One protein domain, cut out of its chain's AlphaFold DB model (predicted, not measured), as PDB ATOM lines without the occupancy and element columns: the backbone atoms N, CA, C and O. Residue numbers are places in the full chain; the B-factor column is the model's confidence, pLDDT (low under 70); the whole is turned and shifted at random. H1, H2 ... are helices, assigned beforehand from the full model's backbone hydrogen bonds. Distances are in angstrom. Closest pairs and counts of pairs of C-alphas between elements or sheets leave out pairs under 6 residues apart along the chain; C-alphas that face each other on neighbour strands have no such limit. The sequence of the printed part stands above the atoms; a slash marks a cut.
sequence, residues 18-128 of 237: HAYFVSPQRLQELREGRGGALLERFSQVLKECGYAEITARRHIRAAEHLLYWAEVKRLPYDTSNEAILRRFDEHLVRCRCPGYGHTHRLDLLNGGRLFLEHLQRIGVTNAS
ATOM      1  N   HIS A  18      21.432 -52.273 -32.919       62.91
ATOM      2  CA  HIS A  18      20.522 -53.408 -32.709       62.91
ATOM      3  C   HIS A  18      20.754 -54.105 -31.359       62.91
ATOM      4  O   HIS A  18      19.876 -54.815 -30.886       62.91
ATOM      5  N   ALA A  19      21.913 -53.889 -30.720       64.88
ATOM      6  CA  ALA A  19      22.162 -54.353 -29.359       64.88
ATOM      7  C   ALA A  19      21.435 -53.505 -28.301       64.88
ATOM      8  O   ALA A  19      21.388 -53.909 -27.150       64.88
ATOM      9  N   TYR A  20      20.902 -52.336 -28.674       62.94
ATOM     10  CA  TYR A  20      20.322 -51.362 -27.745       62.94
ATOM     11  C   TYR A  20      18.880 -50.976 -28.069       62.94
ATOM     12  O   TYR A  20      18.143 -50.583 -27.170       62.94
ATOM     13  N   PHE A  21      18.462 -51.042 -29.333       72.56
ATOM     14  CA  PHE A  21      17.137 -50.609 -29.763       72.56
ATOM     15  C   PHE A  21      16.477 -51.691 -30.611       72.56
ATOM     16  O   PHE A  21      17.018 -52.117 -31.626       72.56
ATOM     17  N   VAL A  22      15.278 -52.094 -30.186       66.88
ATOM     18  CA  VAL A  22      14.455 -53.098 -30.875       66.88
ATOM     19  C   VAL A  22      13.583 -52.460 -31.966       66.88
ATOM     20  O   VAL A  22      13.250 -53.117 -32.942       66.88
ATOM     21  N   SER A  23      13.233 -51.173 -31.836       77.56
ATOM     22  CA  SER A  23      12.364 -50.469 -32.792       77.56
ATOM     23  C   SER A  23      13.119 -50.071 -34.075       77.56
ATOM     24  O   SER A  23      14.033 -49.243 -33.993       77.56
ATOM     25  N   PRO A  24      12.715 -50.574 -35.261       70.50
ATOM     26  CA  PRO A  24      13.323 -50.200 -36.541       70.50
ATOM     27  C   PRO A  24      13.156 -48.714 -36.871       70.50
ATOM     28  O   PRO A  24      14.094 -48.083 -37.347       70.50
ATOM     29  N   GLN A  25      11.997 -48.138 -36.544       77.44
ATOM     30  CA  GLN A  25      11.720 -46.715 -36.748       77.44
ATOM     31  C   GLN A  25      12.674 -45.843 -35.927       77.44
ATOM     32  O   GLN A  25      13.277 -44.913 -36.451       77.44
ATOM     33  N   ARG A  26      12.902 -46.197 -34.656       80.81
ATOM     34  CA  ARG A  26      13.828 -45.456 -33.794       80.81
ATOM     35  C   ARG A  26      15.280 -45.577 -34.259       80.81
ATOM     36  O   ARG A  26      16.044 -44.620 -34.165       80.81
ATOM     37  N   LEU A  27      15.668 -46.749 -34.758       76.69
ATOM     38  CA  LEU A  27      16.982 -46.959 -35.369       76.69
ATOM     39  C   LEU A  27      17.175 -46.081 -36.605       76.69
ATOM     40  O   LEU A  27      18.257 -45.527 -36.796       76.69
ATOM     41  N   GLN A  28      16.135 -45.950 -37.425       77.69
ATOM     42  CA  GLN A  28      16.161 -45.109 -38.611       77.69
ATOM     43  C   GLN A  28      16.248 -43.623 -38.243       77.69
ATOM     44  O   GLN A  28      17.157 -42.949 -38.717       77.69
ATOM     45  N   GLU A  29      15.435 -43.154 -37.293       81.50
ATOM     46  CA  GLU A  29      15.513 -41.789 -36.750       81.50
ATOM     47  C   GLU A  29      16.903 -41.438 -36.208       81.50
ATOM     48  O   GLU A  29      17.368 -40.319 -36.383       81.50
ATOM     49  N   LEU A  30      17.582 -42.375 -35.542       79.50
ATOM     50  CA  LEU A  30      18.927 -42.150 -35.005       79.50
ATOM     51  C   LEU A  30      19.998 -42.120 -36.099       79.50
ATOM     52  O   LEU A  30      20.961 -41.363 -35.984       79.50
ATOM     53  N   ARG A  31      19.847 -42.935 -37.149       79.50
ATOM     54  CA  ARG A  31      20.775 -42.973 -38.290       79.50
ATOM     55  C   ARG A  31      20.644 -41.740 -39.177       79.50
ATOM     56  O   ARG A  31      21.658 -41.168 -39.561       79.50
ATOM     57  N   GLU A  32      19.412 -41.360 -39.492       80.38
ATOM     58  CA  GLU A  32      19.077 -40.182 -40.305       80.38
ATOM     59  C   GLU A  32      19.152 -38.889 -39.485       80.38
ATOM     60  O   GLU A  32      19.285 -37.791 -40.025       80.38
ATOM     61  N   GLY A  33      19.083 -39.024 -38.162       75.00
ATOM     62  CA  GLY A  33      19.153 -37.939 -37.208       75.00
ATOM     63  C   GLY A  33      20.528 -37.287 -37.117       75.00
ATOM     64  O   GLY A  33      21.559 -37.760 -37.605       75.00
ATOM     65  N   ARG A  34      20.536 -36.148 -36.427       73.00
ATOM     66  CA  ARG A  34      21.724 -35.314 -36.254       73.00
ATOM     67  C   ARG A  34      22.850 -36.080 -35.579       73.00
ATOM     68  O   ARG A  34      22.702 -36.588 -34.471       73.00
ATOM     69  N   GLY A  35      23.996 -36.122 -36.255       80.25
ATOM     70  CA  GLY A  35      25.175 -36.823 -35.765       80.25
ATOM     71  C   GLY A  35      24.999 -38.340 -35.674       80.25
ATOM     72  O   GLY A  35      25.719 -38.961 -34.897       80.25
ATOM     73  N   GLY A  36      24.105 -38.955 -36.459       84.06
ATOM     74  CA  GLY A  36      23.861 -40.404 -36.434       84.06
ATOM     75  C   GLY A  36      25.131 -41.254 -36.546       84.06
ATOM     76  O   GLY A  36      25.321 -42.190 -35.772       84.06
ATOM     77  N   ALA A  37      26.082 -40.865 -37.403       84.44
ATOM     78  CA  ALA A  37      27.385 -41.532 -37.511       84.44
ATOM     79  C   ALA A  37      28.264 -41.384 -36.248       84.44
ATOM     80  O   ALA A  37      29.008 -42.301 -35.894       84.44
ATOM     81  N   LEU A  38      28.186 -40.241 -35.553       86.62
ATOM     82  CA  LEU A  38      28.894 -40.011 -34.288       86.62
ATOM     83  C   LEU A  38      28.269 -40.836 -33.164       86.62
ATOM     84  O   LEU A  38      28.981 -41.479 -32.393       86.62
ATOM     85  N   LEU A  39      26.938 -40.863 -33.103       89.06
ATOM     86  CA  LEU A  39      26.203 -41.664 -32.134       89.06
ATOM     87  C   LEU A  39      26.394 -43.170 -32.384       89.06
ATOM     88  O   LEU A  39      26.467 -43.940 -31.429       89.06
ATOM     89  N   GLU A  40      26.565 -43.595 -33.640       86.44
ATOM     90  CA  GLU A  40      26.856 -44.990 -33.976       86.44
ATOM     91  C   GLU A  40      28.213 -45.423 -33.439       86.44
ATOM     92  O   GLU A  40      28.311 -46.439 -32.745       86.44
ATOM     93  N   ARG A  41      29.254 -44.626 -33.691       86.06
ATOM     94  CA  ARG A  41      30.594 -44.871 -33.141       86.06
ATOM     95  C   ARG A  41      30.594 -44.831 -31.618       86.06
ATOM     96  O   ARG A  41      31.265 -45.638 -30.980       86.06
ATOM     97  N   PHE A  42      29.811 -43.937 -31.022       88.25
ATOM     98  CA  PHE A  42      29.654 -43.894 -29.575       88.25
ATOM     99  C   PHE A  42      28.975 -45.162 -29.035       88.25
ATOM    100  O   PHE A  42      29.445 -45.731 -28.052       88.25
ATOM    101  N   SER A  43      27.939 -45.673 -29.711       88.44
ATOM    102  CA  SER A  43      27.271 -46.930 -29.336       88.44
ATOM    103  C   SER A  43      28.215 -48.137 -29.385       88.44
ATOM    104  O   SER A  43      28.144 -49.006 -28.517       88.44
ATOM    105  N   GLN A  44      29.140 -48.170 -30.351       84.88
ATOM    106  CA  GLN A  44      30.177 -49.204 -30.446       84.88
ATOM    107  C   GLN A  44      31.105 -49.162 -29.232       84.88
ATOM    108  O   GLN A  44      31.299 -50.185 -28.583       84.88
ATOM    109  N   VAL A  45      31.581 -47.972 -28.853       83.69
ATOM    110  CA  VAL A  45      32.448 -47.808 -27.673       83.69
ATOM    111  C   VAL A  45      31.736 -48.223 -26.388       83.69
ATOM    112  O   VAL A  45      32.318 -48.916 -25.561       83.69
ATOM    113  N   LEU A  46      30.460 -47.863 -26.219       85.88
ATOM    114  CA  LEU A  46      29.685 -48.305 -25.056       85.88
ATOM    115  C   LEU A  46      29.570 -49.837 -24.997       85.88
ATOM    116  O   LEU A  46      29.637 -50.415 -23.910       85.88
ATOM    117  N   LYS A  47      29.444 -50.498 -26.153       83.19
ATOM    118  CA  LYS A  47      29.382 -51.961 -26.251       83.19
ATOM    119  C   LYS A  47      30.716 -52.608 -25.908       83.19
ATOM    120  O   LYS A  47      30.749 -53.524 -25.094       83.19
ATOM    121  N   GLU A  48      31.796 -52.114 -26.500       81.19
ATOM    122  CA  GLU A  48      33.161 -52.601 -26.276       81.19
ATOM    123  C   GLU A  48      33.592 -52.431 -24.817       81.19
ATOM    124  O   GLU A  48      34.213 -53.323 -24.252       81.19
ATOM    125  N   CYS A  49      33.195 -51.334 -24.168       77.50
ATOM    126  CA  CYS A  49      33.454 -51.118 -22.746       77.50
ATOM    127  C   CYS A  49      32.548 -51.947 -21.817       77.50
ATOM    128  O   CYS A  49      32.720 -51.880 -20.602       77.50
ATOM    129  N   GLY A  50      31.580 -52.706 -22.343       78.81
ATOM    130  CA  GLY A  50      30.712 -53.578 -21.545       78.81
ATOM    131  C   GLY A  50      29.617 -52.842 -20.766       78.81
ATOM    132  O   GLY A  50      29.199 -53.307 -19.705       78.81
ATOM    133  N   TYR A  51      29.144 -51.688 -21.252       82.50
ATOM    134  CA  TYR A  51      28.004 -51.012 -20.627       82.50
ATOM    135  C   TYR A  51      26.743 -51.872 -20.707       82.50
ATOM    136  O   TYR A  51      26.356 -52.338 -21.780       82.50
ATOM    137  N   ALA A  52      26.052 -51.998 -19.570       84.06
ATOM    138  CA  ALA A  52      24.717 -52.578 -19.525       84.06
ATOM    139  C   ALA A  52      23.787 -51.839 -20.498       84.06
ATOM    140  O   ALA A  52      23.822 -50.609 -20.597       84.06
ATOM    141  N   GLU A  53      22.923 -52.590 -21.178       82.69
ATOM    142  CA  GLU A  53      22.096 -52.092 -22.278       82.69
ATOM    143  C   GLU A  53      21.273 -50.851 -21.897       82.69
ATOM    144  O   GLU A  53      21.242 -49.856 -22.624       82.69
ATOM    145  N   ILE A  54      20.645 -50.880 -20.718       82.75
ATOM    146  CA  ILE A  54      19.832 -49.770 -20.216       82.75
ATOM    147  C   ILE A  54      20.668 -48.506 -19.967       82.75
ATOM    148  O   ILE A  54      20.218 -47.398 -20.250       82.75
ATOM    149  N   THR A  55      21.903 -48.661 -19.487       83.62
ATOM    150  CA  THR A  55      22.830 -47.554 -19.221       83.62
ATOM    151  C   THR A  55      23.365 -46.977 -20.526       83.62
ATOM    152  O   THR A  55      23.375 -45.760 -20.706       83.62
ATOM    153  N   ALA A  56      23.733 -47.841 -21.475       87.38
ATOM    154  CA  ALA A  56      24.176 -47.425 -22.799       87.38
ATOM    155  C   ALA A  56      23.085 -46.629 -23.530       87.38
ATOM    156  O   ALA A  56      23.354 -45.538 -24.032       87.38
ATOM    157  N   ARG A  57      21.827 -47.095 -23.499       87.44
ATOM    158  CA  ARG A  57      20.680 -46.348 -24.043       87.44
ATOM    159  C   ARG A  57      20.532 -44.955 -23.433       87.44
ATOM    160  O   ARG A  57      20.280 -43.999 -24.166       87.44
ATOM    161  N   ARG A  58      20.700 -44.817 -22.113       87.81
ATOM    162  CA  ARG A  58      20.653 -43.507 -21.436       87.81
ATOM    163  C   ARG A  58      21.773 -42.585 -21.912       87.81
ATOM    164  O   ARG A  58      21.511 -41.419 -22.186       87.81
ATOM    165  N   HIS A  59      22.992 -43.101 -22.063       90.31
ATOM    166  CA  HIS A  59      24.120 -42.316 -22.572       90.31
ATOM    167  C   HIS A  59      23.938 -41.899 -24.035       90.31
ATOM    168  O   HIS A  59      24.198 -40.749 -24.371       90.31
ATOM    169  N   ILE A  60      23.425 -42.789 -24.884       90.50
ATOM    170  CA  ILE A  60      23.094 -42.476 -26.281       90.50
ATOM    171  C   ILE A  60      22.020 -41.383 -26.349       90.50
ATOM    172  O   ILE A  60      22.175 -40.415 -27.088       90.50
ATOM    173  N   ARG A  61      20.961 -41.485 -25.533       89.25
ATOM    174  CA  ARG A  61      19.908 -40.459 -25.466       89.25
ATOM    175  C   ARG A  61      20.444 -39.110 -24.981       89.25
ATOM    176  O   ARG A  61      20.043 -38.071 -25.493       89.25
ATOM    177  N   ALA A  62      21.360 -39.122 -24.015       91.81
ATOM    178  CA  ALA A  62      22.031 -37.917 -23.541       91.81
ATOM    179  C   ALA A  62      22.880 -37.251 -24.636       91.81
ATOM    180  O   ALA A  62      22.823 -36.036 -24.801       91.81
ATOM    181  N   ALA A  63      23.632 -38.047 -25.399       92.81
ATOM    182  CA  ALA A  63      24.448 -37.574 -26.511       92.81
ATOM    183  C   ALA A  63      23.595 -36.955 -27.629       92.81
ATOM    184  O   ALA A  63      23.887 -35.861 -28.105       92.81
ATOM    185  N   GLU A  64      22.499 -37.617 -27.998       91.69
ATOM    186  CA  GLU A  64      21.537 -37.113 -28.980       91.69
ATOM    187  C   GLU A  64      20.914 -35.778 -28.529       91.69
ATOM    188  O   GLU A  64      20.832 -34.832 -29.313       91.69
ATOM    189  N   HIS A  65      20.532 -35.664 -27.249       92.56
ATOM    190  CA  HIS A  65      20.000 -34.420 -26.683       92.56
ATOM    191  C   HIS A  65      21.027 -33.286 -26.713       92.56
ATOM    192  O   HIS A  65      20.693 -32.157 -27.076       92.56
ATOM    193  N   LEU A  66      22.277 -33.589 -26.360       92.31
ATOM    194  CA  LEU A  66      23.372 -32.626 -26.386       92.31
ATOM    195  C   LEU A  66      23.617 -32.106 -27.806       92.31
ATOM    196  O   LEU A  66      23.730 -30.895 -27.981       92.31
ATOM    197  N   LEU A  67      23.644 -32.989 -28.811       90.88
ATOM    198  CA  LEU A  67      23.801 -32.606 -30.220       90.88
ATOM    199  C   LEU A  67      22.666 -31.691 -30.686       90.88
ATOM    200  O   LEU A  67      22.927 -30.622 -31.237       90.88
ATOM    201  N   TYR A  68      21.418 -32.076 -30.403       90.50
ATOM    202  CA  TYR A  68      20.249 -31.255 -30.712       90.50
ATOM    203  C   TYR A  68      20.362 -29.857 -30.092       90.50
ATOM    204  O   TYR A  68      20.179 -28.841 -30.761       90.50
ATOM    205  N   TRP A  69      20.681 -29.794 -28.799       92.38
ATOM    206  CA  TRP A  69      20.761 -28.536 -28.067       92.38
ATOM    207  C   TRP A  69      21.927 -27.648 -28.530       92.38
ATOM    208  O   TRP A  69      21.741 -26.439 -28.683       92.38
ATOM    209  N   ALA A  70      23.106 -28.226 -28.778       89.44
ATOM    210  CA  ALA A  70      24.299 -27.494 -29.202       89.44
ATOM    211  C   ALA A  70      24.094 -26.788 -30.551       89.44
ATOM    212  O   ALA A  70      24.500 -25.635 -30.713       89.44
ATOM    213  N   GLU A  71      23.403 -27.444 -31.484       86.12
ATOM    214  CA  GLU A  71      23.031 -26.872 -32.779       86.12
ATOM    215  C   GLU A  71      22.040 -25.713 -32.623       86.12
ATOM    216  O   GLU A  71      22.274 -24.620 -33.140       86.12
ATOM    217  N   VAL A  72      20.971 -25.909 -31.841       88.88
ATOM    218  CA  VAL A  72      19.971 -24.858 -31.571       88.88
ATOM    219  C   VAL A  72      20.614 -23.631 -30.919       88.88
ATOM    220  O   VAL A  72      20.226 -22.498 -31.202       88.88
ATOM    221  N   LYS A  73      21.612 -23.835 -30.054       88.62
ATOM    222  CA  LYS A  73      22.364 -22.753 -29.406       88.62
ATOM    223  C   LYS A  73      23.509 -22.193 -30.246       88.62
ATOM    224  O   LYS A  73      24.114 -21.223 -29.793       88.62
ATOM    225  N   ARG A  74      23.780 -22.763 -31.428       87.06
ATOM    226  CA  ARG A  74      24.879 -22.384 -32.332       87.06
ATOM    227  C   ARG A  74      26.184 -22.191 -31.564       87.06
ATOM    228  O   ARG A  74      26.796 -21.124 -31.615       87.06
ATOM    229  N   LEU A  75      26.545 -23.194 -30.763       84.62
ATOM    230  CA  LEU A  75      27.751 -23.107 -29.946       84.62
ATOM    231  C   LEU A  75      28.981 -22.889 -30.845       84.62
ATOM    232  O   LEU A  75      29.101 -23.580 -31.858       84.62
ATOM    233  N   PRO A  76      29.881 -21.955 -30.488       79.81
ATOM    234  CA  PRO A  76      31.134 -21.766 -31.207       79.81
ATOM    235  C   PRO A  76      31.934 -23.068 -31.296       79.81
ATOM    236  O   PRO A  76      32.003 -23.818 -30.317       79.81
ATOM    237  N   TYR A  77      32.548 -23.324 -32.451       70.06
ATOM    238  CA  TYR A  77      33.317 -24.546 -32.706       70.06
ATOM    239  C   TYR A  77      34.541 -24.707 -31.791       70.06
ATOM    240  O   TYR A  77      34.987 -25.828 -31.561       70.06
ATOM    241  N   ASP A  78      35.059 -23.608 -31.249       76.56
ATOM    242  CA  ASP A  78      36.186 -23.544 -30.312       76.56
ATOM    243  C   ASP A  78      35.760 -23.655 -28.835       76.56
ATOM    244  O   ASP A  78      36.595 -23.586 -27.929       76.56
ATOM    245  N   THR A  79      34.467 -23.856 -28.560       77.44
ATOM    246  CA  THR A  79      33.977 -24.000 -27.186       77.44
ATOM    247  C   THR A  79      34.554 -25.265 -26.557       77.44
ATOM    248  O   THR A  79      34.341 -26.375 -27.041       77.44
ATOM    249  N   SER A  80      35.231 -25.117 -25.418       81.50
ATOM    250  CA  SER A  80      35.771 -26.262 -24.685       81.50
ATOM    251  C   SER A  80      34.663 -27.207 -24.205       81.50
ATOM    252  O   SER A  80      33.576 -26.771 -23.818       81.50
ATOM    253  N   ASN A  81      34.961 -28.509 -24.145       83.50
ATOM    254  CA  ASN A  81      34.022 -29.530 -23.663       83.50
ATOM    255  C   ASN A  81      33.407 -29.180 -22.300       83.50
ATOM    256  O   ASN A  81      32.222 -29.413 -22.074       83.50
ATOM    257  N   GLU A  82      34.183 -28.578 -21.398       77.88
ATOM    258  CA  GLU A  82      33.672 -28.187 -20.087       77.88
ATOM    259  C   GLU A  82      32.702 -27.004 -20.156       77.88
ATOM    260  O   GLU A  82      31.674 -27.005 -19.479       77.88
ATOM    261  N   ALA A  83      32.975 -26.022 -21.018       78.62
ATOM    262  CA  ALA A  83      32.046 -24.926 -21.252       78.62
ATOM    263  C   ALA A  83      30.747 -25.419 -21.914       78.62
ATOM    264  O   ALA A  83      29.668 -24.938 -21.556       78.62
ATOM    265  N   ILE A  84      30.826 -26.405 -22.818       86.25
ATOM    266  CA  ILE A  84      29.647 -27.074 -23.390       86.25
ATOM    267  C   ILE A  84      28.841 -27.753 -22.277       86.25
ATOM    268  O   ILE A  84      27.637 -27.518 -22.177       86.25
ATOM    269  N   LEU A  85      29.487 -28.542 -21.411       85.88
ATOM    270  CA  LEU A  85      28.814 -29.267 -20.328       85.88
ATOM    271  C   LEU A  85      28.156 -28.341 -19.310       85.88
ATOM    272  O   LEU A  85      27.014 -28.589 -18.938       85.88
ATOM    273  N   ARG A  86      28.831 -27.263 -18.898       84.19
ATOM    274  CA  ARG A  86      28.260 -26.274 -17.974       84.19
ATOM    275  C   ARG A  86      27.011 -25.615 -18.561       84.19
ATOM    276  O   ARG A  86      25.971 -25.562 -17.915       84.19
ATOM    277  N   ARG A  87      27.085 -25.156 -19.813       88.88
ATOM    278  CA  ARG A  87      25.940 -24.530 -20.499       88.88
ATOM    279  C   ARG A  87      24.806 -25.528 -20.745       88.88
ATOM    280  O   ARG A  87      23.634 -25.151 -20.697       88.88
ATOM    281  N   PHE A  88      25.138 -26.794 -21.000       90.50
ATOM    282  CA  PHE A  88      24.147 -27.857 -21.140       90.50
ATOM    283  C   PHE A  88      23.446 -28.112 -19.807       90.50
ATOM    284  O   PHE A  88      22.223 -28.192 -19.765       90.50
ATOM    285  N   ASP A  89      24.198 -28.151 -18.712       89.06
ATOM    286  CA  ASP A  89      23.668 -28.311 -17.364       89.06
ATOM    287  C   ASP A  89      22.686 -27.198 -16.969       89.06
ATOM    288  O   ASP A  89      21.572 -27.471 -16.515       89.06
ATOM    289  N   GLU A  90      23.055 -25.943 -17.234       88.12
ATOM    290  CA  GLU A  90      22.185 -24.773 -17.060       88.12
ATOM    291  C   GLU A  90      20.885 -24.909 -17.867       88.12
ATOM    292  O   GLU A  90      19.794 -24.592 -17.383       88.12
ATOM    293  N   HIS A  91      20.980 -25.430 -19.094       91.12
ATOM    294  CA  HIS A  91      19.823 -25.701 -19.944       91.12
ATOM    295  C   HIS A  91      18.917 -26.803 -19.382       91.12
ATOM    296  O   HIS A  91      17.692 -26.664 -19.426       91.12
ATOM    297  N   LEU A  92      19.483 -27.875 -18.817       89.75
ATOM    298  CA  LEU A  92      18.710 -29.006 -18.296       89.75
ATOM    299  C   LEU A  92      17.722 -28.601 -17.194       89.75
ATOM    300  O   LEU A  92      16.648 -29.193 -17.106       89.75
ATOM    301  N   VAL A  93      18.029 -27.559 -16.413       85.38
ATOM    302  CA  VAL A  93      17.145 -27.035 -15.352       85.38
ATOM    303  C   VAL A  93      15.792 -26.564 -15.899       85.38
ATOM    304  O   VAL A  93      14.778 -26.660 -15.213       85.38
ATOM    305  N   ARG A  94      15.759 -26.050 -17.133       85.00
ATOM    306  CA  ARG A  94      14.551 -25.494 -17.771       85.00
ATOM    307  C   ARG A  94      14.306 -26.098 -19.153       85.00
ATOM    308  O   ARG A  94      13.742 -25.438 -20.026       85.00
ATOM    309  N   CYS A  95      14.757 -27.334 -19.365       88.75
ATOM    310  CA  CYS A  95      14.715 -27.967 -20.675       88.75
ATOM    311  C   CYS A  95      13.273 -28.090 -21.187       88.75
ATOM    312  O   CYS A  95      12.404 -28.650 -20.521       88.75
ATOM    313  N   ARG A  96      13.042 -27.594 -22.406       87.06
ATOM    314  CA  ARG A  96      11.788 -27.750 -23.164       87.06
ATOM    315  C   ARG A  96      12.031 -28.372 -24.541       87.06
ATOM    316  O   ARG A  96      11.246 -28.169 -25.460       87.06
ATOM    317  N   CYS A  97      13.156 -29.069 -24.713       88.00
ATOM    318  CA  CYS A  97      13.487 -29.688 -25.992       88.00
ATOM    319  C   CYS A  97      12.470 -30.799 -26.311       88.00
ATOM    320  O   CYS A  97      12.232 -31.662 -25.457       88.00
ATOM    321  N   PRO A  98      11.889 -30.813 -27.522       83.81
ATOM    322  CA  PRO A  98      10.924 -31.832 -27.917       83.81
ATOM    323  C   PRO A  98      11.579 -33.218 -27.892       83.81
ATOM    324  O   PRO A  98      12.701 -33.378 -28.358       83.81
ATOM    325  N   GLY A  99      10.898 -34.217 -27.322       80.56
ATOM    326  CA  GLY A  99      11.398 -35.600 -27.251       80.56
ATOM    327  C   GLY A  99      12.371 -35.912 -26.099       80.56
ATOM    328  O   GLY A  99      12.726 -37.078 -25.898       80.56
ATOM    329  N   TYR A 100      12.750 -34.924 -25.278       79.25
ATOM    330  CA  TYR A 100      13.759 -35.082 -24.212       79.25
ATOM    331  C   TYR A 100      13.215 -34.841 -22.789       79.25
ATOM    332  O   TYR A 100      13.852 -34.185 -21.966       79.25
ATOM    333  N   GLY A 101      12.032 -35.387 -22.484       61.91
ATOM    334  CA  GLY A 101      11.413 -35.316 -21.151       61.91
ATOM    335  C   GLY A 101      11.891 -36.395 -20.160       61.91
ATOM    336  O   GLY A 101      12.300 -37.486 -20.554       61.91
ATOM    337  N   HIS A 102      11.794 -36.089 -18.859       62.47
ATOM    338  CA  HIS A 102      11.858 -37.019 -17.711       62.47
ATOM    339  C   HIS A 102      13.139 -37.847 -17.492       62.47
ATOM    340  O   HIS A 102      13.140 -38.755 -16.661       62.47
ATOM    341  N   THR A 103      14.248 -37.554 -18.174       74.44
ATOM    342  CA  THR A 103      15.526 -38.221 -17.862       74.44
ATOM    343  C   THR A 103      16.230 -37.497 -16.717       74.44
ATOM    344  O   THR A 103      16.285 -36.269 -16.689       74.44
ATOM    345  N   HIS A 104      16.774 -38.258 -15.766       81.44
ATOM    346  CA  HIS A 104      17.471 -37.695 -14.616       81.44
ATOM    347  C   HIS A 104      18.661 -36.831 -15.072       81.44
ATOM    348  O   HIS A 104      19.505 -37.283 -15.846       81.44
ATOM    349  N   ARG A 105      18.744 -35.591 -14.569       82.06
ATOM    350  CA  ARG A 105      19.766 -34.594 -14.950       82.06
ATOM    351  C   ARG A 105      21.185 -35.163 -14.898       82.06
ATOM    352  O   ARG A 105      21.956 -34.978 -15.832       82.06
ATOM    353  N   LEU A 106      21.511 -35.915 -13.845       77.06
ATOM    354  CA  LEU A 106      22.841 -36.508 -13.687       77.06
ATOM    355  C   LEU A 106      23.158 -37.564 -14.761       77.06
ATOM    356  O   LEU A 106      24.306 -37.665 -15.188       77.06
ATOM    357  N   ASP A 107      22.162 -38.321 -15.228       81.19
ATOM    358  CA  ASP A 107      22.354 -39.329 -16.279       81.19
ATOM    359  C   ASP A 107      22.630 -38.652 -17.629       81.19
ATOM    360  O   ASP A 107      23.498 -39.104 -18.382       81.19
ATOM    361  N   LEU A 108      21.951 -37.529 -17.896       85.75
ATOM    362  CA  LEU A 108      22.180 -36.699 -19.081       85.75
ATOM    363  C   LEU A 108      23.575 -36.064 -19.068       85.75
ATOM    364  O   LEU A 108      24.290 -36.135 -20.064       85.75
ATOM    365  N   LEU A 109      24.005 -35.504 -17.936       83.69
ATOM    366  CA  LEU A 109      25.350 -34.933 -17.815       83.69
ATOM    367  C   LEU A 109      26.444 -35.988 -17.951       83.69
ATOM    368  O   LEU A 109      27.438 -35.759 -18.637       83.69
ATOM    369  N   ASN A 110      26.268 -37.150 -17.317       81.19
ATOM    370  CA  ASN A 110      27.232 -38.240 -17.423       81.19
ATOM    371  C   ASN A 110      27.333 -38.738 -18.868       81.19
ATOM    372  O   ASN A 110      28.438 -38.850 -19.387       81.19
ATOM    373  N   GLY A 111      26.202 -38.987 -19.533       86.81
ATOM    374  CA  GLY A 111      26.200 -39.414 -20.933       86.81
ATOM    375  C   GLY A 111      26.791 -38.368 -21.879       86.81
ATOM    376  O   GLY A 111      27.620 -38.713 -22.718       86.81
ATOM    377  N   GLY A 112      26.439 -37.092 -21.696       89.44
ATOM    378  CA  GLY A 112      26.991 -35.982 -22.475       89.44
ATOM    379  C   GLY A 112      28.503 -35.832 -22.300       89.44
ATOM    380  O   GLY A 112      29.214 -35.648 -23.284       89.44
ATOM    381  N   ARG A 113      29.017 -35.990 -21.074       87.00
ATOM    382  CA  ARG A 113      30.461 -35.961 -20.792       87.00
ATOM    383  C   ARG A 113      31.199 -37.091 -21.507       87.00
ATOM    384  O   ARG A 113      32.136 -36.811 -22.250       87.00
ATOM    385  N   LEU A 114      30.723 -38.333 -21.354       86.69
ATOM    386  CA  LEU A 114      31.308 -39.506 -22.024       86.69
ATOM    387  C   LEU A 114      31.325 -39.331 -23.548       86.69
ATOM    388  O   LEU A 114      32.270 -39.755 -24.213       86.69
ATOM    389  N   PHE A 115      30.280 -38.712 -24.097       90.44
ATOM    390  CA  PHE A 115      30.169 -38.445 -25.523       90.44
ATOM    391  C   PHE A 115      31.144 -37.362 -25.999       90.44
ATOM    392  O   PHE A 115      31.855 -37.579 -26.974       90.44
ATOM    393  N   LEU A 116      31.239 -36.223 -25.307       87.19
ATOM    394  CA  LEU A 116      32.180 -35.154 -25.665       87.19
ATOM    395  C   LEU A 116      33.642 -35.601 -25.568       87.19
ATOM    396  O   LEU A 116      34.458 -35.250 -26.417       87.19
ATOM    397  N   GLU A 117      33.977 -36.420 -24.575       81.88
ATOM    398  CA  GLU A 117      35.309 -37.017 -24.449       81.88
ATOM    399  C   GLU A 117      35.580 -38.024 -25.579       81.88
ATOM    400  O   GLU A 117      36.685 -38.067 -26.127       81.88
ATOM    401  N   HIS A 118      34.565 -38.790 -25.997       84.25
ATOM    402  CA  HIS A 118      34.654 -39.625 -27.194       84.25
ATOM    403  C   HIS A 118      34.892 -38.785 -28.460       84.25
ATOM    404  O   HIS A 118      35.768 -39.135 -29.252       84.25
ATOM    405  N   LEU A 119      34.161 -37.675 -28.635       84.81
ATOM    406  CA  LEU A 119      34.330 -36.754 -29.764       84.81
ATOM    407  C   LEU A 119      35.724 -36.122 -29.784       84.81
ATOM    408  O   LEU A 119      36.368 -36.080 -30.829       84.81
ATOM    409  N   GLN A 120      36.226 -35.696 -28.627       83.19
ATOM    410  CA  GLN A 120      37.582 -35.175 -28.502       83.19
ATOM    411  C   GLN A 120      38.615 -36.232 -28.901       83.19
ATOM    412  O   GLN A 120      39.539 -35.929 -29.646       83.19
ATOM    413  N   ARG A 121      38.441 -37.492 -28.483       74.69
ATOM    414  CA  ARG A 121      39.353 -38.586 -28.851       74.69
ATOM    415  C   ARG A 121      39.404 -38.816 -30.363       74.69
ATOM    416  O   ARG A 121      40.495 -38.921 -30.917       74.69
ATOM    417  N   ILE A 122      38.251 -38.898 -31.030       75.56
ATOM    418  CA  ILE A 122      38.216 -39.078 -32.492       75.56
ATOM    419  C   ILE A 122      38.704 -37.823 -33.228       75.56
ATOM    420  O   ILE A 122      39.345 -37.951 -34.263       75.56
ATOM    421  N   GLY A 123      38.458 -36.626 -32.685       64.44
ATOM    422  CA  GLY A 123      38.938 -35.355 -33.231       64.44
ATOM    423  C   GLY A 123      40.457 -35.231 -33.154       64.44
ATOM    424  O   GLY A 123      41.081 -34.891 -34.149       64.44
ATOM    425  N   VAL A 124      41.059 -35.621 -32.026       53.38
ATOM    426  CA  VAL A 124      42.519 -35.756 -31.876       53.38
ATOM    427  C   VAL A 124      43.073 -36.781 -32.867       53.38
ATOM    428  O   VAL A 124      44.099 -36.543 -33.486       53.38
ATOM    429  N   THR A 125      42.361 -37.892 -33.087       47.47
ATOM    430  CA  THR A 125      42.790 -38.915 -34.059       47.47
ATOM    431  C   THR A 125      42.701 -38.423 -35.512       47.47
ATOM    432  O   THR A 125      43.510 -38.830 -36.336       47.47
ATOM    433  N   ASN A 126      41.748 -37.541 -35.839       47.41
ATOM    434  CA  ASN A 126      41.539 -37.029 -37.201       47.41
ATOM    435  C   ASN A 126      42.343 -35.752 -37.518       47.41
ATOM    436  O   ASN A 126      42.609 -35.491 -38.686       47.41
ATOM    437  N   ALA A 127      42.705 -34.946 -36.512       46.09
ATOM    438  CA  ALA A 127      43.489 -33.719 -36.687       46.09
ATOM    439  C   ALA A 127      45.000 -33.976 -36.854       46.09
ATOM    440  O   ALA A 127      45.725 -33.084 -37.287       46.09
ATOM    441  N   SER A 128      45.479 -35.188 -36.554       37.06
ATOM    442  CA  SER A 128      46.863 -35.597 -36.806       37.06
ATOM    443  C   SER A 128      47.041 -36.116 -38.235       37.06
ATOM    444  O   SER A 128      46.833 -37.293 -38.526       37.06
TER     445      SER A 128
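This is residues 18 to 128 of the 237 residues of an uncharacterized protein of Burkholderia sp. OK233 (UniProt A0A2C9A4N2). What is the shape? Two helical hairpins, H2 with H3 and H4 with H5, are crossed, H3 and H5 packing across each other in the core, while H1 makes a corner with H2 and residues 123 to 128 stick out, of which 123 to 127 belong to H5. What is it made of? The 111 printed residues hold five named helices, H1 to H5 in chain order, and no named strand: the class is all helix, its packing part aligned, part crossed. How full is it? It is compact, with a radius of gyration of the C-alphas of 13.6 A and spans of 39 by 34 by 24 A.

How does the printed part set out? H1, residues 24 to 32, and H2, residues 36 to 48, touch only at the corner, the closest C-alphas being those of Leu 30 and Gly 36, 5.4 A. H2 forms a hairpin with H3, residues 53 to 72, at a shallow tilt of 28 degrees, opposite ways; the closest C-alphas are those of Leu 46 and Ala 56, 6.0 A. What follows? H4, residues 81 to 92, forms a hairpin with H5, residues 105 to 127, at a shallow tilt of 28 degrees, opposite ways; the closest C-alphas are those of Asn 81 and Leu 116, 6.2 A. H3, with residues 58 to 66 alone, touches H5, about perpendicular at 73 degrees; the closest C-alphas are those of His 59 and Gly 111, 3.9 A. Are the helix backbones complete? In H1 to H5 every O i to N i+4 pair is within hydrogen-bond range.

Where does H1 begin? C-alpha 24 is at (13.323, -50.200, -36.541). Which helices are longest? H3 measures 28.9 A and H5 32.2 A, ending with C-alpha 127 at (43.489, -33.719, -36.687).

Is it unbroken? The printed part has no cut; the link H4 to H5, residues 93 to 104, is long. Where is confidence low? The pLDDT is under 70 at residues 18 to 20, 22, 101 to 102 and 123 to 128.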